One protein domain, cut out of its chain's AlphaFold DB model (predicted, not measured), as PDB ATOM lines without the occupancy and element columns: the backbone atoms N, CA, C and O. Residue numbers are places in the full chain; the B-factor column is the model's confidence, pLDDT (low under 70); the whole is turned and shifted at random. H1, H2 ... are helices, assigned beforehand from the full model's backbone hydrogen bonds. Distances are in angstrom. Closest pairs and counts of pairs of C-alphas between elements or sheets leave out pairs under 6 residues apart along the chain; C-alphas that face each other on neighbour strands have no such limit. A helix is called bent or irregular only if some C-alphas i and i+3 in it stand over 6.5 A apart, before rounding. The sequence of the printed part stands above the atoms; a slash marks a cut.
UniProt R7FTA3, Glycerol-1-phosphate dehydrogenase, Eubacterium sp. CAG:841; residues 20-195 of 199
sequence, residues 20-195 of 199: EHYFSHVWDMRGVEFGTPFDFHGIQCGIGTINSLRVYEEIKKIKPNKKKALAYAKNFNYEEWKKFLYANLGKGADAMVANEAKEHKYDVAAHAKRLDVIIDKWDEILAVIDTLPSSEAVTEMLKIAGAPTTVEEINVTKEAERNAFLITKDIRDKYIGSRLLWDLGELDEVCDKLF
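What this domain is: This is residues 20 to 195 of the 199 residues of the protein "Glycerol-1-phosphate dehydrogenase" of Eubacterium sp. CAG:841 (UniProt R7FTA3). Helices surround an inner pair, H8 and H9: H1 lies toward one end and H2 runs from that end inward, where its residues 52 to 59 touch H9, while H3 and H5 lie side by side at the other end, bent H4 folds back on itself along one side, and H6 and H7 follow each other along the opposite side. H10 packs on H8 and H2. The printed part has 176 residues with ten named helices, H1 to H10 in chain order, and no named strand; the class is all helix, the packing part aligned, part crossed. It is compact, with a radius of gyration of the C-alphas of 16.4 A and spans of 46 by 37 by 24 A.

How they stand to each other: The longest helix, H4, residues 78 to 103, was assigned as one helix by its hydrogen bonds but is bent, with C-alphas 88 and 91 9.5 A apart. Its arms H4a, residues 78 to 88, and H4b, residues 91 to 103, touch (H4b with residues 92 to 97 alone) at a shallow tilt of 28 degrees, opposite ways; their closest C-alphas, Tyr 86 and Ala 93, are 5.5 A apart. H4b is irregular, with C-alphas 92 and 95 6.6 A apart. H1, residues 20 to 34, only just touches H4b, with 3 pairs of C-alphas within 8 A, the closest Met 29 and Gly 92 at 6.2 A. H8, residues 158 to 170, is irregular, but only just: C-alphas 166 and 169 are 6.8 A apart. H1 touches H8 with residues 22 to 27 alone, closest at C-alphas Tyr 22 and Thr 168, 5.2 A. H8 touches H9, residues 177 to 184, with residues 165 to 169 alone; the closest C-alphas are Lys 169 and Arg 179, 4.9 A. H3, residues 66 to 75, touches H9 about perpendicular at 83 degrees, closest at C-alphas Ala 69 and Leu 184, 4.6 A. H3 touches H5, residues 108 to 120, at a shallow tilt of 22 degrees, opposite ways, closest at C-alphas Lys 74 and Val 108, 6.2 A. H10, residues 187 to 194, touches H8, closest at C-alphas Cys 191 and Arg 162, 6.8 A. H2, residues 41 to 59, touches H7, residues 135 to 144, closest at C-alphas Leu 53 and Ser 135, 5.1 A. H6, residues 122 to 129, touches no helix. Every O i to N i+4 pair is within hydrogen-bond range in H2, H3, H4a, H5, H6, H7, H9 and H10, against 10 of 11 in H1, 5 of 9 in H4b and 7 of 9 in H8.

Where its parts are: H1 begins at C-alpha 20, (124.960, 112.622, 114.784); H10 ends at C-alpha 194, (131.899, 102.949, 106.187). H2 measures 26.0 A and H1 21.4 A.

The domain as a whole: The farthest C-alphas, Ala 109 and Ile 144, are 47.8 A apart. The printed part has no cut; the link H7 to H8, residues 145 to 157, is long. No printed residue is under 70 in pLDDT.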
ATOM      1  N   GLU A  20     126.241 112.851 115.446       94.25
ATOM      2  CA  GLU A  20     124.960 112.622 114.784       94.25
ATOM      3  C   GLU A  20     124.258 113.916 114.362       94.25
ATOM      4  O   GLU A  20     123.729 114.004 113.256       94.25
ATOM      5  N   HIS A  21     124.338 114.958 115.192       94.69
ATOM      6  CA  HIS A  21     123.806 116.278 114.848       94.69
ATOM      7  C   HIS A  21     124.660 116.982 113.796       94.69
ATOM      8  O   HIS A  21     124.150 117.782 113.018       94.69
ATOM      9  N   TYR A  22     125.965 116.708 113.762       95.56
ATOM     10  CA  TYR A  22     126.870 117.360 112.819       95.56
ATOM     11  C   TYR A  22     126.710 116.809 111.406       95.56
ATOM     12  O   TYR A  22     126.840 117.583 110.464       95.56
ATOM     13  N   PHE A  23     126.328 115.537 111.250       97.25
ATOM     14  CA  PHE A  23     125.833 115.028 109.967       97.25
ATOM     15  C   PHE A  23     124.640 115.850 109.466       97.25
ATOM     16  O   PHE A  23     124.698 116.402 108.368       97.25
ATOM     17  N   SER A  24     123.601 116.002 110.297       96.50
ATOM     18  CA  SER A  24     122.414 116.790 109.940       96.50
ATOM     19  C   SER A  24     122.763 118.243 109.611       96.50
ATOM     20  O   SER A  24     122.371 118.725 108.556       96.50
ATOM     21  N   HIS A  25     123.583 118.916 110.426       95.38
ATOM     22  CA  HIS A  25     124.001 120.293 110.143       95.38
ATOM     23  C   HIS A  25     124.741 120.435 108.811       95.38
ATOM     24  O   HIS A  25     124.542 121.428 108.117       95.38
ATOM     25  N   VAL A  26     125.581 119.467 108.432       96.88
ATOM     26  CA  VAL A  26     126.238 119.502 107.119       96.88
ATOM     27  C   VAL A  26     125.212 119.400 105.996       96.88
ATOM     28  O   VAL A  26     125.273 120.187 105.052       96.88
ATOM     29  N   TRP A  27     124.259 118.476 106.093       97.25
ATOM     30  CA  TRP A  27     123.206 118.343 105.086       97.25
ATOM     31  C   TRP A  27     122.305 119.583 105.019       97.25
ATOM     32  O   TRP A  27     122.008 120.035 103.917       97.25
ATOM     33  N   ASP A  28     121.967 120.195 106.156       95.94
ATOM     34  CA  ASP A  28     121.188 121.440 106.214       95.94
ATOM     35  C   ASP A  28     121.933 122.597 105.537       95.94
ATOM     36  O   ASP A  28     121.377 123.298 104.691       95.94
ATOM     37  N   MET A  29     123.219 122.779 105.864       95.06
ATOM     38  CA  MET A  29     124.054 123.815 105.246       95.06
ATOM     39  C   MET A  29     124.155 123.620 103.733       95.06
ATOM     40  O   MET A  29     124.054 124.589 102.984       95.06
ATOM     41  N   ARG A  30     124.301 122.374 103.274       96.06
ATOM     42  CA  ARG A  30     124.307 122.048 101.843       96.06
ATOM     43  C   ARG A  30     122.965 122.317 101.177       96.06
ATOM     44  O   ARG A  30     122.940 122.856 100.076       96.06
ATOM     45  N   GLY A  31     121.864 121.974 101.840       94.56
ATOM     46  CA  GLY A  31     120.514 122.260 101.364       94.56
ATOM     47  C   GLY A  31     120.287 123.752 101.147       94.56
ATOM     48  O   GLY A  31     119.796 124.150 100.092       94.56
ATOM     49  N   VAL A  32     120.715 124.580 102.102       93.69
ATOM     50  CA  VAL A  32     120.621 126.045 102.005       93.69
ATOM     51  C   VAL A  32     121.545 126.611 100.924       93.69
ATOM     52  O   VAL A  32     121.116 127.471 100.160       93.69
ATOM     53  N   GLU A  33     122.793 126.147 100.849       94.88
ATOM     54  CA  GLU A  33     123.792 126.710  99.932       94.88
ATOM     55  C   GLU A  33     123.583 126.267  98.474       94.88
ATOM     56  O   GLU A  33     123.713 127.071  97.552       94.88
ATOM     57  N   PHE A  34     123.262 124.990  98.251       95.75
ATOM     58  CA  PHE A  34     123.271 124.368  96.921       95.75
ATOM     59  C   PHE A  34     121.899 123.869  96.456       95.75
ATOM     60  O   PHE A  34     121.794 123.340  95.349       95.75
ATOM     61  N   GLY A  35     120.854 123.975  97.281       95.50
ATOM     62  CA  GLY A  35     119.539 123.407  96.967       95.50
ATOM     63  C   GLY A  35     119.529 121.874  96.914       95.50
ATOM     64  O   GLY A  35     118.649 121.287  96.286       95.50
ATOM     65  N   THR A  36     120.517 121.209  97.523       94.94
ATOM     66  CA  THR A  36     120.573 119.742  97.577       94.94
ATOM     67  C   THR A  36     119.494 119.176  98.506       94.94
ATOM     68  O   THR A  36     119.134 119.848  99.473       94.94
ATOM     69  N   PRO A  37     119.015 117.939  98.284       91.62
ATOM     70  CA  PRO A  37     118.004 117.332  99.146       91.62
ATOM     71  C   PRO A  37     118.466 117.188 100.601       91.62
ATOM     72  O   PRO A  37     119.627 116.878 100.868       91.62
ATOM     73  N   PHE A  38     117.532 117.394 101.527       90.00
ATOM     74  CA  PHE A  38     117.632 117.095 102.954       90.00
ATOM     75  C   PHE A  38     116.205 116.933 103.517       90.00
ATOM     76  O   PHE A  38     115.234 117.228 102.820       90.00
ATOM     77  N   ASP A  39     116.066 116.449 104.752       94.19
ATOM     78  CA  ASP A  39     114.768 116.157 105.387       94.19
ATOM     79  C   ASP A  39     114.675 116.841 106.762       94.19
ATOM     80  O   ASP A  39     115.538 117.634 107.132       94.19
ATOM     81  N   PHE A  40     113.640 116.555 107.545       95.25
ATOM     82  CA  PHE A  40     113.490 117.055 108.900       95.25
ATOM     83  C   PHE A  40     114.681 116.660 109.782       95.25
ATOM     84  O   PHE A  40     115.089 115.498 109.836       95.25
ATOM     85  N   HIS A  41     115.144 117.623 110.583       93.69
ATOM     86  CA  HIS A  41     116.302 117.489 111.472       93.69
ATOM     87  C   HIS A  41     116.294 116.208 112.323       93.69
ATOM     88  O   HIS A  41     117.312 115.540 112.465       93.69
ATOM     89  N   GLY A  42     115.134 115.813 112.860       92.94
ATOM     90  CA  GLY A  42     115.011 114.584 113.653       92.94
ATOM     91  C   GLY A  42     115.299 113.301 112.862       92.94
ATOM     92  O   GLY A  42     115.932 112.394 113.399       92.94
ATOM     93  N   ILE A  43     114.886 113.241 111.592       95.75
ATOM     94  CA  ILE A  43     115.142 112.105 110.693       95.75
ATOM     95  C   ILE A  43     116.634 112.044 110.362       95.75
ATOM     96  O   ILE A  43     117.270 111.003 110.534       95.75
ATOM     97  N   GLN A  44     117.219 113.179 109.974       96.94
ATOM     98  CA  GLN A  44     118.651 113.278 109.692       96.94
ATOM     99  C   GLN A  44     119.501 112.898 110.914       96.94
ATOM    100  O   GLN A  44     120.461 112.142 110.780       96.94
ATOM    101  N   CYS A  45     119.142 113.363 112.116       96.44
ATOM    102  CA  CYS A  45     119.818 112.977 113.356       96.44
ATOM    103  C   CYS A  45     119.661 111.481 113.671       96.44
ATOM    104  O   CYS A  45     120.587 110.884 114.222       96.44
ATOM    105  N   GLY A  46     118.541 110.849 113.305       96.75
ATOM    106  CA  GLY A  46     118.358 109.398 113.407       96.75
ATOM    107  C   GLY A  46     119.387 108.630 112.572       96.75
ATOM    108  O   GLY A  46     120.131 107.806 113.109       96.75
ATOM    109  N   ILE A  47     119.519 108.980 111.290       98.06
ATOM    110  CA  ILE A  47     120.530 108.399 110.388       98.06
ATOM    111  C   ILE A  47     121.948 108.735 110.875       98.06
ATOM    112  O   ILE A  47     122.815 107.863 110.966       98.06
ATOM    113  N   GLY A  48     122.179 109.985 111.283       97.69
ATOM    114  CA  GLY A  48     123.439 110.432 111.874       97.69
ATOM    115  C   GLY A  48     123.823 109.641 113.129       97.69
ATOM    116  O   GLY A  48     125.011 109.434 113.375       97.69
ATOM    117  N   THR A  49     122.844 109.163 113.905       97.75
ATOM    118  CA  THR A  49     123.075 108.336 115.101       97.75
ATOM    119  C   THR A  49     123.571 106.956 114.702       97.75
ATOM    120  O   THR A  49     124.596 106.520 115.222       97.75
ATOM    121  N   ILE A  50     122.919 106.307 113.731       98.38
ATOM    122  CA  ILE A  50     123.371 105.019 113.177       98.38
ATOM    123  C   ILE A  50     124.810 105.150 112.662       98.38
ATOM    124  O   ILE A  50     125.687 104.377 113.051       98.38
ATOM    125  N   ASN A  51     125.080 106.171 111.846       98.38
ATOM    126  CA  ASN A  51     126.413 106.429 111.301       98.38
ATOM    127  C   ASN A  51     127.449 106.684 112.396       98.38
ATOM    128  O   ASN A  51     128.567 106.178 112.320       98.38
ATOM    129  N   SER A  52     127.075 107.419 113.442       98.06
ATOM    130  CA  SER A  52     127.971 107.684 114.565       98.06
ATOM    131  C   SER A  52     128.327 106.419 115.337       98.06
ATOM    132  O   SER A  52     129.492 106.226 115.676       98.06
ATOM    133  N   LEU A  53     127.356 105.535 115.575       98.31
ATOM    134  CA  LEU A  53     127.587 104.255 116.246       98.31
ATOM    135  C   LEU A  53     128.494 103.339 115.419       98.31
ATOM    136  O   LEU A  53     129.459 102.812 115.966       98.31
ATOM    137  N   ARG A  54     128.283 103.253 114.097       98.56
ATOM    138  CA  ARG A  54     129.174 102.508 113.183       98.56
ATOM    139  C   ARG A  54     130.619 103.009 113.255       98.56
ATOM    140  O   ARG A  54     131.558 102.218 113.268       98.56
ATOM    141  N   VAL A  55     130.812 104.326 113.343       98.56
ATOM    142  CA  VAL A  55     132.141 104.930 113.520       98.56
ATOM    143  C   VAL A  55     132.757 104.529 114.864       98.56
ATOM    144  O   VAL A  55     133.928 104.154 114.909       98.56
ATOM    145  N   TYR A  56     131.993 104.569 115.957       98.25
ATOM    146  CA  TYR A  56     132.484 104.141 117.271       98.25
ATOM    147  C   TYR A  56     132.808 102.640 117.327       98.25
ATOM    148  O   TYR A  56     133.805 102.251 117.936       98.25
ATOM    149  N   GLU A  57     132.043 101.797 116.638       98.44
ATOM    150  CA  GLU A  57     132.337 100.369 116.476       98.44
ATOM    151  C   GLU A  57     133.648 100.123 115.718       98.44
ATOM    152  O   GLU A  57     134.369  99.176 116.034       98.44
ATOM    153  N   GLU A  58     133.990 100.972 114.745       98.50
ATOM    154  CA  GLU A  58     135.297 100.935 114.084       98.50
ATOM    155  C   GLU A  58     136.419 101.435 114.997       98.50
ATOM    156  O   GLU A  58     137.467 100.795 115.059       98.50
ATOM    157  N   ILE A  59     136.189 102.491 115.786       98.31
ATOM    158  CA  ILE A  59     137.164 102.985 116.775       98.31
ATOM    159  C   ILE A  59     137.578 101.875 117.751       98.31
ATOM    160  O   ILE A  59     138.766 101.725 118.036       98.31
ATOM    161  N   LYS A  60     136.637 101.032 118.195       97.56
ATOM    162  CA  LYS A  60     136.917  99.884 119.081       97.56
ATOM    163  C   LYS A  60     137.918  98.877 118.511       97.56
ATOM    164  O   LYS A  60     138.521  98.118 119.264       97.56
ATOM    165  N   LYS A  61     138.076  98.830 117.187       97.94
ATOM    166  CA  LYS A  61     138.957  97.882 116.487       97.94
ATOM    167  C   LYS A  61     140.368  98.449 116.287       97.94
ATOM    168  O   LYS A  61     141.256  97.724 115.839       97.94
ATOM    169  N   ILE A  62     140.583  99.726 116.605       98.12
ATOM    170  CA  ILE A  62     141.846 100.427 116.378       98.12
ATOM    171  C   ILE A  62     142.818 100.155 117.525       98.12
ATOM    172  O   ILE A  62     142.482 100.243 118.706       98.12
ATOM    173  N   LYS A  63     144.076  99.902 117.160       97.75
ATOM    174  CA  LYS A  63     145.217  99.988 118.073       97.75
ATOM    175  C   LYS A  63     146.007 101.259 117.743       97.75
ATOM    176  O   LYS A  63     146.588 101.309 116.657       97.75
ATOM    177  N   PRO A  64     146.074 102.259 118.643       97.75
ATOM    178  CA  PRO A  64     146.744 103.520 118.356       97.75
ATOM    179  C   PRO A  64     148.189 103.330 117.892       97.75
ATOM    180  O   PRO A  64     148.998 102.663 118.539       97.75
ATOM    181  N   ASN A  65     148.526 103.962 116.769       98.19
ATOM    182  CA  ASN A  65     149.875 103.975 116.221       98.19
ATOM    183  C   ASN A  65     150.411 105.408 116.210       98.19
ATOM    184  O   ASN A  65     150.170 106.175 115.279       98.19
ATOM    185  N   LYS A  66     151.200 105.755 117.236       98.19
ATOM    186  CA  LYS A  66     151.748 107.109 117.410       98.19
ATOM    187  C   LYS A  66     152.519 107.606 116.185       98.19
ATOM    188  O   LYS A  66     152.406 108.769 115.815       98.19
ATOM    189  N   LYS A  67     153.296 106.735 115.531       98.38
ATOM    190  CA  LYS A  67     154.084 107.113 114.348       98.38
ATOM    191  C   LYS A  67     153.178 107.452 113.159       98.38
ATOM    192  O   LYS A  67     153.439 108.449 112.491       98.38
ATOM    193  N   LYS A  68     152.137 106.644 112.916       98.31
ATOM    194  CA  LYS A  68     151.125 106.888 111.869       98.31
ATOM    195  C   LYS A  68     150.411 108.217 112.124       98.31
ATOM    196  O   LYS A  68     150.436 109.085 111.261       98.31
ATOM    197  N   ALA A  69     149.896 108.404 113.337       98.44
ATOM    198  CA  ALA A  69     149.184 109.604 113.767       98.44
ATOM    199  C   ALA A  69     150.009 110.897 113.613       98.44
ATOM    200  O   ALA A  69     149.545 111.875 113.029       98.44
ATOM    201  N   LEU A  70     151.262 110.908 114.083       98.44
ATOM    202  CA  LEU A  70     152.146 112.074 113.947       98.44
ATOM    203  C   LEU A  70     152.485 112.380 112.482       98.44
ATOM    204  O   LEU A  70     152.557 113.546 112.095       98.44
ATOM    205  N   ALA A  71     152.702 111.347 111.662       98.44
ATOM    206  CA  ALA A  71     152.942 111.528 110.233       98.44
ATOM    207  C   ALA A  71     151.700 112.083 109.522       98.44
ATOM    208  O   ALA A  71     151.834 112.972 108.684       98.44
ATOM    209  N   TYR A  72     150.513 111.601 109.892       98.31
ATOM    210  CA  TYR A  72     149.237 112.063 109.358       98.31
ATOM    211  C   TYR A  72     149.029 113.561 109.605       98.31
ATOM    212  O   TYR A  72     148.874 114.320 108.652       98.31
ATOM    213  N   ALA A  73     149.146 114.012 110.859       97.94
ATOM    214  CA  ALA A  73     149.003 115.429 111.202       97.94
ATOM    215  C   ALA A  73     150.079 116.310 110.546       97.94
ATOM    216  O   ALA A  73     149.774 117.393 110.054       97.94
ATOM    217  N   LYS A  74     151.333 115.840 110.476       97.94
ATOM    218  CA  LYS A  74     152.428 116.578 109.823       97.94
ATOM    219  C   LYS A  74     152.203 116.767 108.319       97.94
ATOM    220  O   LYS A  74     152.617 117.785 107.770       97.94
ATOM    221  N   ASN A  75     151.603 115.780 107.660       97.75
ATOM    222  CA  ASN A  75     151.365 115.796 106.217       97.75
ATOM    223  C   ASN A  75     150.001 116.398 105.846       97.75
ATOM    224  O   ASN A  75     149.693 116.514 104.660       97.75
ATOM    225  N   PHE A  76     149.183 116.772 106.831       97.75
ATOM    226  CA  PHE A  76     147.876 117.359 106.592       97.75
ATOM    227  C   PHE A  76     148.011 118.737 105.934       97.75
ATOM    228  O   PHE A  76     148.640 119.649 106.470       97.75
ATOM    229  N   ASN A  77     147.392 118.896 104.765       96.94
ATOM    230  CA  ASN A  77     147.386 120.156 104.038       96.94
ATOM    231  C   ASN A  77     146.082 120.912 104.302       96.94
ATOM    232  O   ASN A  77     145.041 120.621 103.709       96.94
ATOM    233  N   TYR A  78     146.153 121.917 105.176       95.75
ATOM    234  CA  TYR A  78     144.984 122.717 105.521       95.75
ATOM    235  C   TYR A  78     144.450 123.549 104.345       95.75
ATOM    236  O   TYR A  78     143.246 123.765 104.257       95.75
ATOM    237  N   GLU A  79     145.292 123.981 103.401       96.12
ATOM    238  CA  GLU A  79     144.824 124.721 102.219       96.12
ATOM    239  C   GLU A  79     143.961 123.846 101.303       96.12
ATOM    240  O   GLU A  79     142.914 124.291 100.832       96.12
ATOM    241  N   GLU A  80     144.346 122.584 101.099       97.50
ATOM    242  CA  GLU A  80     143.523 121.612 100.365       97.50
ATOM    243  C   GLU A  80     142.236 121.278 101.129       97.50
ATOM    244  O   GLU A  80     141.153 121.248 100.544       97.50
ATOM    245  N   TRP A  81     142.317 121.131 102.455       97.56
ATOM    246  CA  TRP A  81     141.130 120.931 103.285       97.56
ATOM    247  C   TRP A  81     140.148 122.106 103.205       97.56
ATOM    248  O   TRP A  81     138.943 121.900 103.076       97.56
ATOM    249  N   LYS A  82     140.641 123.350 103.206       96.81
ATOM    250  CA  LYS A  82     139.797 124.538 103.014       96.81
ATOM    251  C   LYS A  82     139.080 124.508 101.669       96.81
ATOM    252  O   LYS A  82     137.882 124.776 101.629       96.81
ATOM    253  N   LYS A  83     139.772 124.156 100.579       98.06
ATOM    254  CA  LYS A  83     139.133 123.999  99.259       98.06
ATOM    255  C   LYS A  83     138.021 122.952  99.309       98.06
ATOM    256  O   LYS A  83     136.934 123.208  98.798       98.06
ATOM    257  N   PHE A  84     138.266 121.822  99.971       98.00
ATOM    258  CA  PHE A  84     137.260 120.781 100.172       98.00
ATOM    259  C   PHE A  84     136.041 121.284 100.964       98.00
ATOM    260  O   PHE A  84     134.908 121.009 100.562       98.00
ATOM    261  N   LEU A  85     136.244 122.054 102.042       97.50
ATOM    262  CA  LEU A  85     135.154 122.662 102.813       97.50
ATOM    263  C   LEU A  85     134.320 123.614 101.950       97.50
ATOM    264  O   LEU A  85     133.102 123.478 101.907       97.50
ATOM    265  N   TYR A  86     134.956 124.537 101.225       97.69
ATOM    266  CA  TYR A  86     134.247 125.479 100.353       97.69
ATOM    267  C   TYR A  86     133.498 124.775  99.218       97.69
ATOM    268  O   TYR A  86     132.358 125.131  98.932       97.69
ATOM    269  N   ALA A  87     134.086 123.741  98.612       97.38
ATOM    270  CA  ALA A  87     133.410 122.945  97.590       97.38
ATOM    271  C   ALA A  87     132.165 122.223  98.137       97.38
ATOM    272  O   ALA A  87     131.215 121.991  97.394       97.38
ATOM    273  N   ASN A  88     132.157 121.877  99.430       97.00
ATOM    274  CA  ASN A  88     131.087 121.093 100.037       97.00
ATOM    275  C   ASN A  88     130.101 121.872 100.901       97.00
ATOM    276  O   ASN A  88     129.067 121.301 101.235       97.00
ATOM    277  N   LEU A  89     130.390 123.116 101.275       96.38
ATOM    278  CA  LEU A  89     129.540 123.935 102.147       96.38
ATOM    279  C   LEU A  89     129.344 125.366 101.637       96.38
ATOM    280  O   LEU A  89     128.557 126.106 102.224       96.38
ATOM    281  N   GLY A  90     130.091 125.778 100.607       94.56
ATOM    282  CA  GLY A  90     130.109 127.151 100.112       94.56
ATOM    283  C   GLY A  90     130.372 128.135 101.247       94.56
ATOM    284  O   GLY A  90     131.329 127.964 102.006       94.56
ATOM    285  N   LYS A  91     129.504 129.137 101.411       91.81
ATOM    286  CA  LYS A  91     129.619 130.129 102.499       91.81
ATOM    287  C   LYS A  91     129.550 129.524 103.903       91.81
ATOM    288  O   LYS A  91     130.111 130.097 104.835       91.81
ATOM    289  N   GLY A  92     128.929 128.356 104.075       87.75
ATOM    290  CA  GLY A  92     128.908 127.638 105.355       87.75
ATOM    291  C   GLY A  92     130.307 127.287 105.882       87.75
ATOM    292  O   GLY A  92     130.491 127.147 107.091       87.75
ATOM    293  N   ALA A  93     131.313 127.217 105.001       94.50
ATOM    294  CA  ALA A  93     132.701 126.975 105.385       94.50
ATOM    295  C   ALA A  93     133.362 128.167 106.101       94.50
ATOM    296  O   ALA A  93     134.298 127.950 106.869       94.50
ATOM    297  N   ASP A  94     132.888 129.405 105.905       93.19
ATOM    298  CA  ASP A  94     133.554 130.616 106.417       93.19
ATOM    299  C   ASP A  94     133.747 130.574 107.936       93.19
ATOM    300  O   ASP A  94     134.830 130.871 108.444       93.19
ATOM    301  N   ALA A  95     132.715 130.149 108.672       90.06
ATOM    302  CA  ALA A  95     132.780 130.032 110.124       90.06
ATOM    303  C   ALA A  95     133.825 128.997 110.565       90.06
ATOM    304  O   ALA A  95     134.585 129.247 111.498       90.06
ATOM    305  N   MET A  96     133.904 127.860 109.872       91.94
ATOM    306  CA  MET A  96     134.841 126.776 110.181       91.94
ATOM    307  C   MET A  96     136.283 127.212 109.907       91.94
ATOM    308  O   MET A  96     137.171 126.999 110.731       91.94
ATOM    309  N   VAL A  97     136.501 127.903 108.785       93.25
ATOM    310  CA  VAL A  97     137.812 128.435 108.405       93.25
ATOM    311  C   VAL A  97     138.275 129.531 109.365       93.25
ATOM    312  O   VAL A  97     139.435 129.534 109.778       93.25
ATOM    313  N   ALA A  98     137.378 130.441 109.752       91.56
ATOM    314  CA  ALA A  98     137.674 131.506 110.708       91.56
ATOM    315  C   ALA A  98     137.942 130.972 112.125       91.56
ATOM    316  O   ALA A  98     138.759 131.537 112.856       91.56
ATOM    317  N   ASN A  99     137.264 129.892 112.514       88.50
ATOM    318  CA  ASN A  99     137.433 129.248 113.812       88.50
ATOM    319  C   ASN A  99     138.799 128.573 113.954       88.50
ATOM    320  O   ASN A  99     139.418 128.701 115.008       88.50
ATOM    321  N   GLU A 100     139.334 127.959 112.894       90.19
ATOM    322  CA  GLU A 100     140.662 127.334 112.955       90.19
ATOM    323  C   GLU A 100     141.768 128.327 113.343       90.19
ATOM    324  O   GLU A 100     142.682 127.975 114.085       90.19
ATOM    325  N   ALA A 101     141.658 129.592 112.921       85.44
ATOM    326  CA  ALA A 101     142.617 130.635 113.291       85.44
ATOM    327  C   ALA A 101     142.658 130.929 114.806       85.44
ATOM    328  O   ALA A 101     143.613 131.544 115.274       85.44
ATOM    329  N   LYS A 102     141.624 130.522 115.554       88.06
ATOM    330  CA  LYS A 102     141.511 130.683 117.013       88.06
ATOM    331  C   LYS A 102     141.737 129.366 117.756       88.06
ATOM    332  O   LYS A 102     142.282 129.369 118.854       88.06
ATOM    333  N   GLU A 103     141.260 128.267 117.182       89.06
ATOM    334  CA  GLU A 103     141.199 126.952 117.826       89.06
ATOM    335  C   GLU A 103     142.484 126.140 117.615       89.06
ATOM    336  O   GLU A 103     142.807 125.287 118.442       89.06
ATOM    337  N   HIS A 104     143.239 126.419 116.544       91.19
ATOM    338  CA  HIS A 104     144.514 125.768 116.222       91.19
ATOM    339  C   HIS A 104     144.434 124.228 116.250       91.19
ATOM    340  O   HIS A 104     145.334 123.547 116.758       91.19
ATOM    341  N   LYS A 105     143.345 123.650 115.726       91.06
ATOM    342  CA  LYS A 105     143.083 122.201 115.792       91.06
ATOM    343  C   LYS A 105     144.128 121.401 115.015       91.06
ATOM    344  O   LYS A 105     144.429 120.268 115.411       91.06
ATOM    345  N   TYR A 106     144.686 121.991 113.957       94.88
ATOM    346  CA  TYR A 106     145.691 121.379 113.084       94.88
ATOM    347  C   TYR A 106     147.141 121.698 113.467       94.88
ATOM    348  O   TYR A 106     148.058 121.282 112.760       94.88
ATOM    349  N   ASP A 107     147.382 122.399 114.580       96.62
ATOM    350  CA  ASP A 107     148.746 122.631 115.057       96.62
ATOM    351  C   ASP A 107     149.433 121.307 115.433       96.62
ATOM    352  O   ASP A 107     148.928 120.521 116.240       96.62
ATOM    353  N   VAL A 108     150.611 121.064 114.854       96.81
ATOM    354  CA  VAL A 108     151.338 119.791 114.984       96.81
ATOM    355  C   VAL A 108     151.846 119.568 116.412       96.81
ATOM    356  O   VAL A 108     151.861 118.436 116.897       96.81
ATOM    357  N   ALA A 109     152.248 120.628 117.120       96.88
ATOM    358  CA  ALA A 109     152.749 120.505 118.488       96.88
ATOM    359  C   ALA A 109     151.606 120.258 119.486       96.88
ATOM    360  O   ALA A 109     151.743 119.443 120.403       96.88
ATOM    361  N   ALA A 110     150.468 120.929 119.304       96.50
ATOM    362  CA  ALA A 110     149.249 120.704 120.068       96.50
ATOM    363  C   ALA A 110     148.673 119.309 119.792       96.50
ATOM    364  O   ALA A 110     148.297 118.618 120.740       96.50
ATOM    365  N   HIS A 111     148.664 118.864 118.530       98.06
ATOM    366  CA  HIS A 111     148.295 117.500 118.138       98.06
ATOM    367  C   HIS A 111     149.135 116.458 118.873       98.06
ATOM    368  O   HIS A 111     148.564 115.583 119.515       98.06
ATOM    369  N   ALA A 112     150.465 116.591 118.872       98.12
ATOM    370  CA  ALA A 112     151.343 115.635 119.543       98.12
ATOM    371  C   ALA A 112     151.027 115.499 121.045       98.12
ATOM    372  O   ALA A 112     150.976 114.386 121.566       98.12
ATOM    373  N   LYS A 113     150.743 116.619 121.727       97.88
ATOM    374  CA  LYS A 113     150.336 116.620 123.143       97.88
ATOM    375  C   LYS A 113     148.980 115.946 123.358       97.88
ATOM    376  O   LYS A 113     148.837 115.172 124.299       97.88
ATOM    377  N   ARG A 114     147.987 116.227 122.503       97.62
ATOM    378  CA  ARG A 114     146.679 115.551 122.570       97.62
ATOM    379  C   ARG A 114     146.820 114.052 122.333       97.62
ATOM    380  O   ARG A 114     146.229 113.270 123.065       97.62
ATOM    381  N   LEU A 115     147.624 113.660 121.346       98.44
ATOM    382  CA  LEU A 115     147.870 112.266 120.995       98.44
ATOM    383  C   LEU A 115     148.476 111.477 122.158       98.44
ATOM    384  O   LEU A 115     148.069 110.342 122.388       98.44
ATOM    385  N   ASP A 116     149.395 112.075 122.917       98.31
ATOM    386  CA  ASP A 116     149.947 111.443 124.120       98.31
ATOM    387  C   ASP A 116     148.861 111.136 125.155       98.31
ATOM    388  O   ASP A 116     148.812 110.023 125.673       98.31
ATOM    389  N   VAL A 117     147.939 112.076 125.386       98.38
ATOM    390  CA  VAL A 117     146.797 111.870 126.291       98.38
ATOM    391  C   VAL A 117     145.853 110.792 125.757       98.38
ATOM    392  O   VAL A 117     145.413 109.941 126.522       98.38
ATOM    393  N   ILE A 118     145.557 110.791 124.454       98.25
ATOM    394  CA  ILE A 118     144.679 109.789 123.826       98.25
ATOM    395  C   ILE A 118     145.246 108.379 124.005       98.25
ATOM    396  O   ILE A 118     144.499 107.461 124.330       98.25
ATOM    397  N   ILE A 119     146.553 108.206 123.795       98.38
ATOM    398  CA  ILE A 119     147.213 106.904 123.917       98.38
ATOM    399  C   ILE A 119     147.268 106.457 125.382       98.38
ATOM    400  O   ILE A 119     146.962 105.302 125.661       98.38
ATOM    401  N   ASP A 120     147.620 107.355 126.308       98.50
ATOM    402  CA  ASP A 120     147.653 107.062 127.750       98.50
ATOM    403  C   ASP A 120     146.272 106.664 128.294       98.50
ATOM    404  O   ASP A 120     146.149 105.788 129.145       98.50
ATOM    405  N   LYS A 121     145.214 107.280 127.754       98.12
ATOM    406  CA  LYS A 121     143.819 107.085 128.171       98.12
ATOM    407  C   LYS A 121     143.023 106.160 127.261       98.12
ATOM    408  O   LYS A 121     141.797 106.145 127.340       98.12
ATOM    409  N   TRP A 122     143.688 105.381 126.409       98.31
ATOM    410  CA  TRP A 122     143.004 104.606 125.376       98.31
ATOM    411  C   TRP A 122     141.987 103.614 125.946       98.31
ATOM    412  O   TRP A 122     140.845 103.581 125.492       98.31
ATOM    413  N   ASP A 123     142.360 102.874 126.990       97.94
ATOM    414  CA  ASP A 123     141.464 101.901 127.626       97.94
ATOM    415  C   ASP A 123     140.250 102.580 128.285       97.94
ATOM    416  O   ASP A 123     139.140 102.055 128.231       97.94
ATOM    417  N   GLU A 124     140.423 103.784 128.848       98.06
ATOM    418  CA  GLU A 124     139.316 104.578 129.402       98.06
ATOM    419  C   GLU A 124     138.367 105.063 128.292       98.06
ATOM    420  O   GLU A 124     137.146 105.014 128.452       98.06
ATOM    421  N   ILE A 125     138.911 105.486 127.145       97.12
ATOM    422  CA  ILE A 125     138.122 105.874 125.966       97.12
ATOM    423  C   ILE A 125     137.300 104.680 125.466       97.12
ATOM    424  O   ILE A 125     136.099 104.823 125.230       97.12
ATOM    425  N   LEU A 126     137.920 103.503 125.339       97.56
ATOM    426  CA  LEU A 126     137.229 102.281 124.923       97.56
ATOM    427  C   LEU A 126     136.125 101.886 125.909       97.56
ATOM    428  O   LEU A 126     135.013 101.598 125.474       97.56
ATOM    429  N   ALA A 127     136.384 101.969 127.216       97.25
ATOM    430  CA  ALA A 127     135.386 101.667 128.239       97.25
ATOM    431  C   ALA A 127     134.144 102.571 128.140       97.25
ATOM    432  O   ALA A 127     133.026 102.101 128.343       97.25
ATOM    433  N   VAL A 128     134.310 103.855 127.795       95.12
ATOM    434  CA  VAL A 128     133.173 104.762 127.547       95.12
ATOM    435  C   VAL A 128     132.417 104.354 126.286       95.12
ATOM    436  O   VAL A 128     131.186 104.302 126.305       95.12
ATOM    437  N   ILE A 129     133.126 104.043 125.200       94.56
ATOM    438  CA  ILE A 129     132.504 103.617 123.938       94.56
ATOM    439  C   ILE A 129     131.722 102.306 124.121       94.56
ATOM    440  O   ILE A 129     130.649 102.152 123.543       94.56
ATOM    441  N   ASP A 130     132.198 101.394 124.968       94.44
ATOM    442  CA  ASP A 130     131.528 100.123 125.270       94.44
ATOM    443  C   ASP A 130     130.165 100.277 125.961       94.44
ATOM    444  O   ASP A 130     129.375  99.335 125.969       94.44
ATOM    445  N   THR A 131     129.850 101.461 126.496       95.19
ATOM    446  CA  THR A 131     128.523 101.758 127.066       95.19
ATOM    447  C   THR A 131     127.465 102.102 126.014       95.19
ATOM    448  O   THR A 131     126.278 102.170 126.339       95.19
ATOM    449  N   LEU A 132     127.871 102.344 124.763       94.56
ATOM    450  CA  LEU A 132     126.964 102.724 123.684       94.56
ATOM    451  C   LEU A 132     126.169 101.510 123.170       94.56
ATOM    452  O   LEU A 132     126.687 100.392 123.150       94.56
ATOM    453  N   PRO A 133     124.920 101.707 122.706       95.75
ATOM    454  CA  PRO A 133     124.194 100.653 122.008       95.75
ATOM    455  C   PRO A 133     124.857 100.339 120.658       95.75
ATOM    456  O   PRO A 133     125.484 101.203 120.051       95.75
ATOM    457  N   SER A 134     124.660  99.124 120.147       97.19
ATOM    458  CA  SER A 134     125.073  98.770 118.781       97.19
ATOM    459  C   SER A 134     124.278  99.551 117.732       97.19
ATOM    460  O   SER A 134     123.076  99.799 117.919       97.19
ATOM    461  N   SER A 135     124.905  99.848 116.600       97.56
ATOM    462  CA  SER A 135     124.263 100.486 115.452       97.56
ATOM    463  C   SER A 135     123.089  99.662 114.906       97.56
ATOM    464  O   SER A 135     122.063 100.236 114.528       97.56
ATOM    465  N   GLU A 136     123.167  98.329 114.956       98.06
ATOM    466  CA  GLU A 136     122.099  97.422 114.523       98.06
ATOM    467  C   GLU A 136     120.839  97.567 115.383       98.06
ATOM    468  O   GLU A 136     119.750  97.756 114.843       98.06
ATOM    469  N   ALA A 137     120.983  97.556 116.713       97.62
ATOM    470  CA  ALA A 137     119.855  97.726 117.633       97.62
ATOM    471  C   ALA A 137     119.134  99.069 117.425       97.62
ATOM    472  O   ALA A 137     117.904  99.126 117.414       97.62
ATOM    473  N   VAL A 138     119.880 100.163 117.224       97.19
ATOM    474  CA  VAL A 138     119.278 101.480 116.945       97.19
ATOM    475  C   VAL A 138     118.598 101.513 115.577       97.19
ATOM    476  O   VAL A 138     117.507 102.068 115.449       97.19
ATOM    477  N   THR A 139     119.194 100.866 114.575       98.12
ATOM    478  CA  THR A 139     118.593 100.717 113.243       98.12
ATOM    479  C   THR A 139     117.263  99.965 113.315       98.12
ATOM    480  O   THR A 139     116.284 100.387 112.704       98.12
ATOM    481  N   GLU A 140     117.193  98.872 114.080       97.94
ATOM    482  CA  GLU A 140     115.960  98.102 114.274       97.94
ATOM    483  C   GLU A 140     114.872  98.933 114.967       97.94
ATOM    484  O   GLU A 140     113.736  98.974 114.492       97.94
ATOM    485  N   MET A 141     115.223  99.671 116.026       96.94
ATOM    486  CA  MET A 141     114.283 100.561 116.719       96.94
ATOM    487  C   MET A 141     113.697 101.634 115.789       96.94
ATOM    488  O   MET A 141     112.491 101.886 115.827       96.94
ATOM    489  N   LEU A 142     114.522 102.244 114.931       95.94
ATOM    490  CA  LEU A 142     114.061 103.241 113.958       95.94
ATOM    491  C   LEU A 142     113.152 102.622 112.886       95.94
ATOM    492  O   LEU A 142     112.107 103.197 112.579       95.94
ATOM    493  N   LYS A 143     113.478 101.418 112.395       96.88
ATOM    494  CA  LYS A 143     112.621 100.677 111.453       96.88
ATOM    495  C   LYS A 143     111.256 100.340 112.050       96.88
ATOM    496  O   LYS A 143     110.247 100.526 111.378       96.88
ATOM    497  N   ILE A 144     111.206  99.896 113.309       96.94
ATOM    498  CA  ILE A 144     109.944  99.627 114.024       96.94
ATOM    499  C   ILE A 144     109.090 100.899 114.125       96.94
ATOM    500  O   ILE A 144     107.871 100.837 113.982       96.94
ATOM    501  N   ALA A 145     109.724 102.054 114.331       94.62
ATOM    502  CA  ALA A 145     109.050 103.349 114.370       94.62
ATOM    503  C   ALA A 145     108.641 103.886 112.981       94.62
ATOM    504  O   ALA A 145     108.030 104.952 112.905       94.62
ATOM    505  N   GLY A 146     108.972 103.181 111.892       95.56
ATOM    506  CA  GLY A 146     108.713 103.618 110.518       95.56
ATOM    507  C   GLY A 146     109.578 104.800 110.068       95.56
ATOM    508  O   GLY A 146     109.191 105.514 109.145       95.56
ATOM    509  N   ALA A 147     110.713 105.040 110.731       95.81
ATOM    510  CA  ALA A 147     111.632 106.121 110.395       95.81
ATOM    511  C   ALA A 147     112.690 105.664 109.366       95.81
ATOM    512  O   ALA A 147     113.140 104.517 109.437       95.81
ATOM    513  N   PRO A 148     113.138 106.560 108.462       96.81
ATOM    514  CA  PRO A 148     114.264 106.297 107.569       96.81
ATOM    515  C   PRO A 148     115.541 105.920 108.327       96.81
ATOM    516  O   PRO A 148     115.832 106.460 109.398       96.81
ATOM    517  N   THR A 149     116.328 105.019 107.745       97.44
ATOM    518  CA  THR A 149     117.585 104.514 108.321       97.44
ATOM    519  C   THR A 149     118.799 104.687 107.419       97.44
ATOM    520  O   THR A 149     119.924 104.524 107.893       97.44
ATOM    521  N   THR A 150     118.608 105.061 106.155       97.00
ATOM    522  CA  THR A 150     119.697 105.409 105.238       97.00
ATOM    523  C   THR A 150     119.486 106.781 104.599       97.00
ATOM    524  O   THR A 150     118.371 107.294 104.519       97.00
ATOM    525  N   VAL A 151     120.577 107.392 104.134       95.88
ATOM    526  CA  VAL A 151     120.544 108.699 103.455       95.88
ATOM    527  C   VAL A 151     119.750 108.679 102.146       95.88
ATOM    528  O   VAL A 151     119.123 109.670 101.788       95.88
ATOM    529  N   GLU A 152     119.714 107.548 101.447       96.44
ATOM    530  CA  GLU A 152     118.983 107.409 100.188       96.44
ATOM    531  C   GLU A 152     117.470 107.486 100.385       96.44
ATOM    532  O   GLU A 152     116.780 108.048  99.537       96.44
ATOM    533  N   GLU A 153     116.958 106.995 101.518       97.00
ATOM    534  CA  GLU A 153     115.539 107.114 101.884       97.00
ATOM    535  C   GLU A 153     115.105 108.582 102.047       97.00
ATOM    536  O   GLU A 153     113.925 108.891 101.895       97.00
ATOM    537  N   ILE A 154     116.060 109.490 102.290       95.88
ATOM    538  CA  ILE A 154     115.850 110.945 102.360       95.88
ATOM    539  C   ILE A 154     116.445 111.699 101.158       95.88
ATOM    540  O   ILE A 154     116.633 112.914 101.207       95.88
ATOM    541  N   ASN A 155     116.736 110.992 100.060       96.50
ATOM    542  CA  ASN A 155     117.293 111.528  98.811       96.50
ATOM    543  C   ASN A 155     118.675 112.202  98.943       96.50
ATOM    544  O   ASN A 155     119.093 112.949  98.055       96.50
ATOM    545  N   VAL A 156     119.413 111.929 100.019       95.94
ATOM    546  CA  VAL A 156     120.804 112.362 100.194       95.94
ATOM    547  C   VAL A 156     121.729 111.320  99.557       95.94
ATOM    548  O   VAL A 156     121.568 110.114  99.739       95.94
ATOM    549  N   THR A 157     122.713 111.776  98.777       96.12
ATOM    550  CA  THR A 157     123.636 110.875  98.071       96.12
ATOM    551  C   THR A 157     124.670 110.263  99.019       96.12
ATOM    552  O   THR A 157     125.061 110.874 100.015       96.12
ATOM    553  N   LYS A 158     125.198 109.082  98.668       95.94
ATOM    554  CA  LYS A 158     126.324 108.465  99.393       95.94
ATOM    555  C   LYS A 158     127.570 109.347  99.443       95.94
ATOM    556  O   LYS A 158     128.251 109.388 100.460       95.94
ATOM    557  N   GLU A 159     127.832 110.101  98.381       96.69
ATOM    558  CA  GLU A 159     128.920 111.081  98.361       96.69
ATOM    559  C   GLU A 159     128.690 112.200  99.390       96.69
ATOM    560  O   GLU A 159     129.596 112.554 100.140       96.69
ATOM    561  N   ALA A 160     127.464 112.726  99.492       96.50
ATOM    562  CA  ALA A 160     127.131 113.737 100.492       96.50
ATOM    563  C   ALA A 160     127.187 113.178 101.925       96.50
ATOM    564  O   ALA A 160     127.592 113.893 102.840       96.50
ATOM    565  N   GLU A 161     126.821 111.910 102.135       97.75
ATOM    566  CA  GLU A 161     126.997 111.197 103.410       97.75
ATOM    567  C   GLU A 161     128.479 111.071 103.789       97.75
ATOM    568  O   GLU A 161     128.875 111.449 104.895       97.75
ATOM    569  N   ARG A 162     129.306 110.623 102.839       98.12
ATOM    570  CA  ARG A 162     130.759 110.507 102.979       98.12
ATOM    571  C   ARG A 162     131.397 111.851 103.328       98.12
ATOM    572  O   ARG A 162     132.138 111.964 104.306       98.12
ATOM    573  N   ASN A 163     131.091 112.889 102.553       97.94
ATOM    574  CA  ASN A 163     131.648 114.220 102.769       97.94
ATOM    575  C   ASN A 163     131.180 114.792 104.111       97.94
ATOM    576  O   ASN A 163     131.988 115.370 104.837       97.94
ATOM    577  N   ALA A 164     129.919 114.570 104.497       97.94
ATOM    578  CA  ALA A 164     129.418 114.988 105.802       97.94
ATOM    579  C   ALA A 164     130.212 114.374 106.958       97.94
ATOM    580  O   ALA A 164     130.605 115.115 107.861       97.94
ATOM    581  N   PHE A 165     130.528 113.073 106.902       98.56
ATOM    582  CA  PHE A 165     131.353 112.417 107.921       98.56
ATOM    583  C   PHE A 165     132.699 113.126 108.113       98.56
ATOM    584  O   PHE A 165     133.027 113.521 109.238       98.56
ATOM    585  N   LEU A 166     133.439 113.350 107.022       98.19
ATOM    586  CA  LEU A 166     134.744 114.019 107.063       98.19
ATOM    587  C   LEU A 166     134.660 115.433 107.653       98.19
ATOM    588  O   LEU A 166     135.563 115.867 108.369       98.19
ATOM    589  N   ILE A 167     133.578 116.151 107.356       97.81
ATOM    590  CA  ILE A 167     133.362 117.541 107.770       97.81
ATOM    591  C   ILE A 167     132.967 117.643 109.251       97.81
ATOM    592  O   ILE A 167     133.293 118.641 109.898       97.81
ATOM    593  N   THR A 168     132.314 116.621 109.824       96.62
ATOM    594  CA  THR A 168     131.772 116.681 111.198       96.62
ATOM    595  C   THR A 168     132.783 117.157 112.246       96.62
ATOM    596  O   THR A 168     132.407 117.884 113.165       96.62
ATOM    597  N   LYS A 169     134.073 116.820 112.097       95.06
ATOM    598  CA  LYS A 169     135.143 117.194 113.041       95.06
ATOM    599  C   LYS A 169     135.357 118.706 113.186       95.06
ATOM    600  O   LYS A 169     136.031 119.124 114.131       95.06
ATOM    601  N   ASP A 170     134.855 119.511 112.254       94.00
ATOM    602  CA  ASP A 170     135.106 120.953 112.169       94.00
ATOM    603  C   ASP A 170     133.880 121.819 112.483       94.00
ATOM    604  O   ASP A 170     134.016 123.032 112.607       94.00
ATOM    605  N   ILE A 171     132.689 121.227 112.628       91.62
ATOM    606  CA  ILE A 171     131.428 121.984 112.746       91.62
ATOM    607  C   ILE A 171     131.389 122.864 113.999       91.62
ATOM    608  O   ILE A 171     130.847 123.969 113.975       91.62
ATOM    609  N   ARG A 172     131.970 122.393 115.108       87.69
ATOM    610  CA  ARG A 172     132.135 123.160 116.352       87.69
ATOM    611  C   ARG A 172     133.473 122.844 117.007       87.69
ATOM    612  O   ARG A 172     134.104 121.832 116.696       87.69
ATOM    613  N   ASP A 173     133.885 123.668 117.965       87.81
ATOM    614  CA  ASP A 173     134.990 123.347 118.874       87.81
ATOM    615  C   ASP A 173     134.564 122.326 119.940       87.81
ATOM    616  O   ASP A 173     134.428 122.604 121.135       87.81
ATOM    617  N   LYS A 174     134.230 121.120 119.480       87.56
ATOM    618  CA  LYS A 174     133.895 119.987 120.335       87.56
ATOM    619  C   LYS A 174     134.707 118.787 119.889       87.56
ATOM    620  O   LYS A 174     134.708 118.420 118.718       87.56
ATOM    621  N   TYR A 175     135.349 118.143 120.855       91.12
ATOM    622  CA  TYR A 175     136.050 116.896 120.614       91.12
ATOM    623  C   TYR A 175     135.039 115.747 120.468       91.12
ATOM    624  O   TYR A 175     134.266 115.482 121.390       91.12
ATOM    625  N   ILE A 176     135.010 115.116 119.294       93.62
ATOM    626  CA  ILE A 176     134.079 114.039 118.916       93.62
ATOM    627  C   ILE A 176     134.819 112.919 118.166       93.62
ATOM    628  O   ILE A 176     135.978 113.093 117.792       93.62
ATOM    629  N   GLY A 177     134.145 111.794 117.903       95.94
ATOM    630  CA  GLY A 177     134.738 110.602 117.279       95.94
ATOM    631  C   GLY A 177     135.512 110.857 115.977       95.94
ATOM    632  O   GLY A 177     136.623 110.362 115.826       95.94
ATOM    633  N   SER A 178     135.006 111.691 115.065       97.56
ATOM    634  CA  SER A 178     135.731 112.026 113.827       97.56
ATOM    635  C   SER A 178     137.009 112.843 114.070       97.56
ATOM    636  O   SER A 178     137.989 112.681 113.344       97.56
ATOM    637  N   ARG A 179     137.064 113.672 115.125       97.19
ATOM    638  CA  ARG A 179     138.311 114.344 115.535       97.19
ATOM    639  C   ARG A 179     139.295 113.362 116.168       97.19
ATOM    640  O   ARG A 179     140.481 113.460 115.879       97.19
ATOM    641  N   LEU A 180     138.806 112.417 116.971       98.25
ATOM    642  CA  LEU A 180     139.629 111.338 117.522       98.25
ATOM    643  C   LEU A 180     140.283 110.518 116.406       98.25
ATOM    644  O   LEU A 180     141.489 110.300 116.428       98.25
ATOM    645  N   LEU A 181     139.511 110.129 115.392       98.62
ATOM    646  CA  LEU A 181     140.039 109.423 114.226       98.62
ATOM    647  C   LEU A 181     141.072 110.247 113.455       98.62
ATOM    648  O   LEU A 181     142.086 109.700 113.027       98.62
ATOM    649  N   TRP A 182     140.853 111.558 113.308       98.50
ATOM    650  CA  TRP A 182     141.843 112.449 112.695       98.50
ATOM    651  C   TRP A 182     143.140 112.490 113.515       98.50
ATOM    652  O   TRP A 182     144.222 112.333 112.954       98.50
ATOM    653  N   ASP A 183     143.043 112.620 114.843       98.44
ATOM    654  CA  ASP A 183     144.209 112.636 115.733       98.44
ATOM    655  C   ASP A 183     144.980 111.305 115.701       98.44
ATOM    656  O   ASP A 183     146.205 111.319 115.823       98.44
ATOM    657  N   LEU A 184     144.295 110.175 115.491       98.56
ATOM    658  CA  LEU A 184     144.889 108.841 115.335       98.56
ATOM    659  C   LEU A 184     145.460 108.578 113.928       98.56
ATOM    660  O   LEU A 184     146.221 107.626 113.749       98.56
ATOM    661  N   GLY A 185     145.124 109.411 112.940       98.44
ATOM    662  CA  GLY A 185     145.448 109.177 111.532       98.44
ATOM    663  C   GLY A 185     144.648 108.040 110.893       98.44
ATOM    664  O   GLY A 185     145.152 107.370 109.999       98.44
ATOM    665  N   GLU A 186     143.426 107.807 111.373       98.62
ATOM    666  CA  GLU A 186     142.535 106.703 110.978       98.62
ATOM    667  C   GLU A 186     141.249 107.201 110.285       98.62
ATOM    668  O   GLU A 186     140.418 106.402 109.859       98.62
ATOM    669  N   LEU A 187     141.061 108.525 110.174       98.50
ATOM    670  CA  LEU A 187     139.834 109.133 109.640       98.50
ATOM    671  C   LEU A 187     139.505 108.664 108.221       98.50
ATOM    672  O   LEU A 187     138.363 108.289 107.966       98.50
ATOM    673  N   ASP A 188     140.489 108.686 107.323       97.75
ATOM    674  CA  ASP A 188     140.271 108.361 105.913       97.75
ATOM    675  C   ASP A 188     139.978 106.866 105.723       97.75
ATOM    676  O   ASP A 188     139.020 106.516 105.042       97.75
ATOM    677  N   GLU A 189     140.708 105.983 106.415       98.00
ATOM    678  CA  GLU A 189     140.488 104.528 106.350       98.00
ATOM    679  C   GLU A 189     139.102 104.132 106.882       98.00
ATOM    680  O   GLU A 189     138.402 103.317 106.275       98.00
ATOM    681  N   VAL A 190     138.669 104.733 107.996       98.38
ATOM    682  CA  VAL A 190     137.313 104.518 108.521       98.38
ATOM    683  C   VAL A 190     136.258 105.102 107.580       98.38
ATOM    684  O   VAL A 190     135.214 104.477 107.380       98.38
ATOM    685  N   CYS A 191     136.528 106.261 106.971       98.31
ATOM    686  CA  CYS A 191     135.638 106.854 105.979       98.31
ATOM    687  C   CYS A 191     135.442 105.918 104.786       98.31
ATOM    688  O   CYS A 191     134.305 105.604 104.454       98.31
ATOM    689  N   ASP A 192     136.524 105.431 104.182       97.56
ATOM    690  CA  ASP A 192     136.473 104.560 103.004       97.56
ATOM    691  C   ASP A 192     135.748 103.245 103.287       97.56
ATOM    692  O   ASP A 192     135.033 102.717 102.433       97.56
ATOM    693  N   LYS A 193     135.895 102.724 104.507       97.50
ATOM    694  CA  LYS A 193     135.229 101.496 104.936       97.50
ATOM    695  C   LYS A 193     133.724 101.673 105.138       97.50
ATOM    696  O   LYS A 193     132.953 100.791 104.762       97.50
ATOM    697  N   LEU A 194     133.301 102.754 105.795       97.56
ATOM    698  CA  LEU A 194     131.899 102.949 106.187       97.56
ATOM    699  C   LEU A 194     131.071 103.708 105.146       97.56
ATOM    700  O   LEU A 194     129.860 103.477 105.061       97.56
ATOM    701  N   PHE A 195     131.727 104.576 104.378       96.88
ATOM    702  CA  PHE A 195     131.161 105.507 103.403       96.88
ATOM    703  C   PHE A 195     132.008 105.478 102.111       96.88
ATOM    704  O   PHE A 195     132.683 106.458 101.787       96.88
TER     705      PHE A 195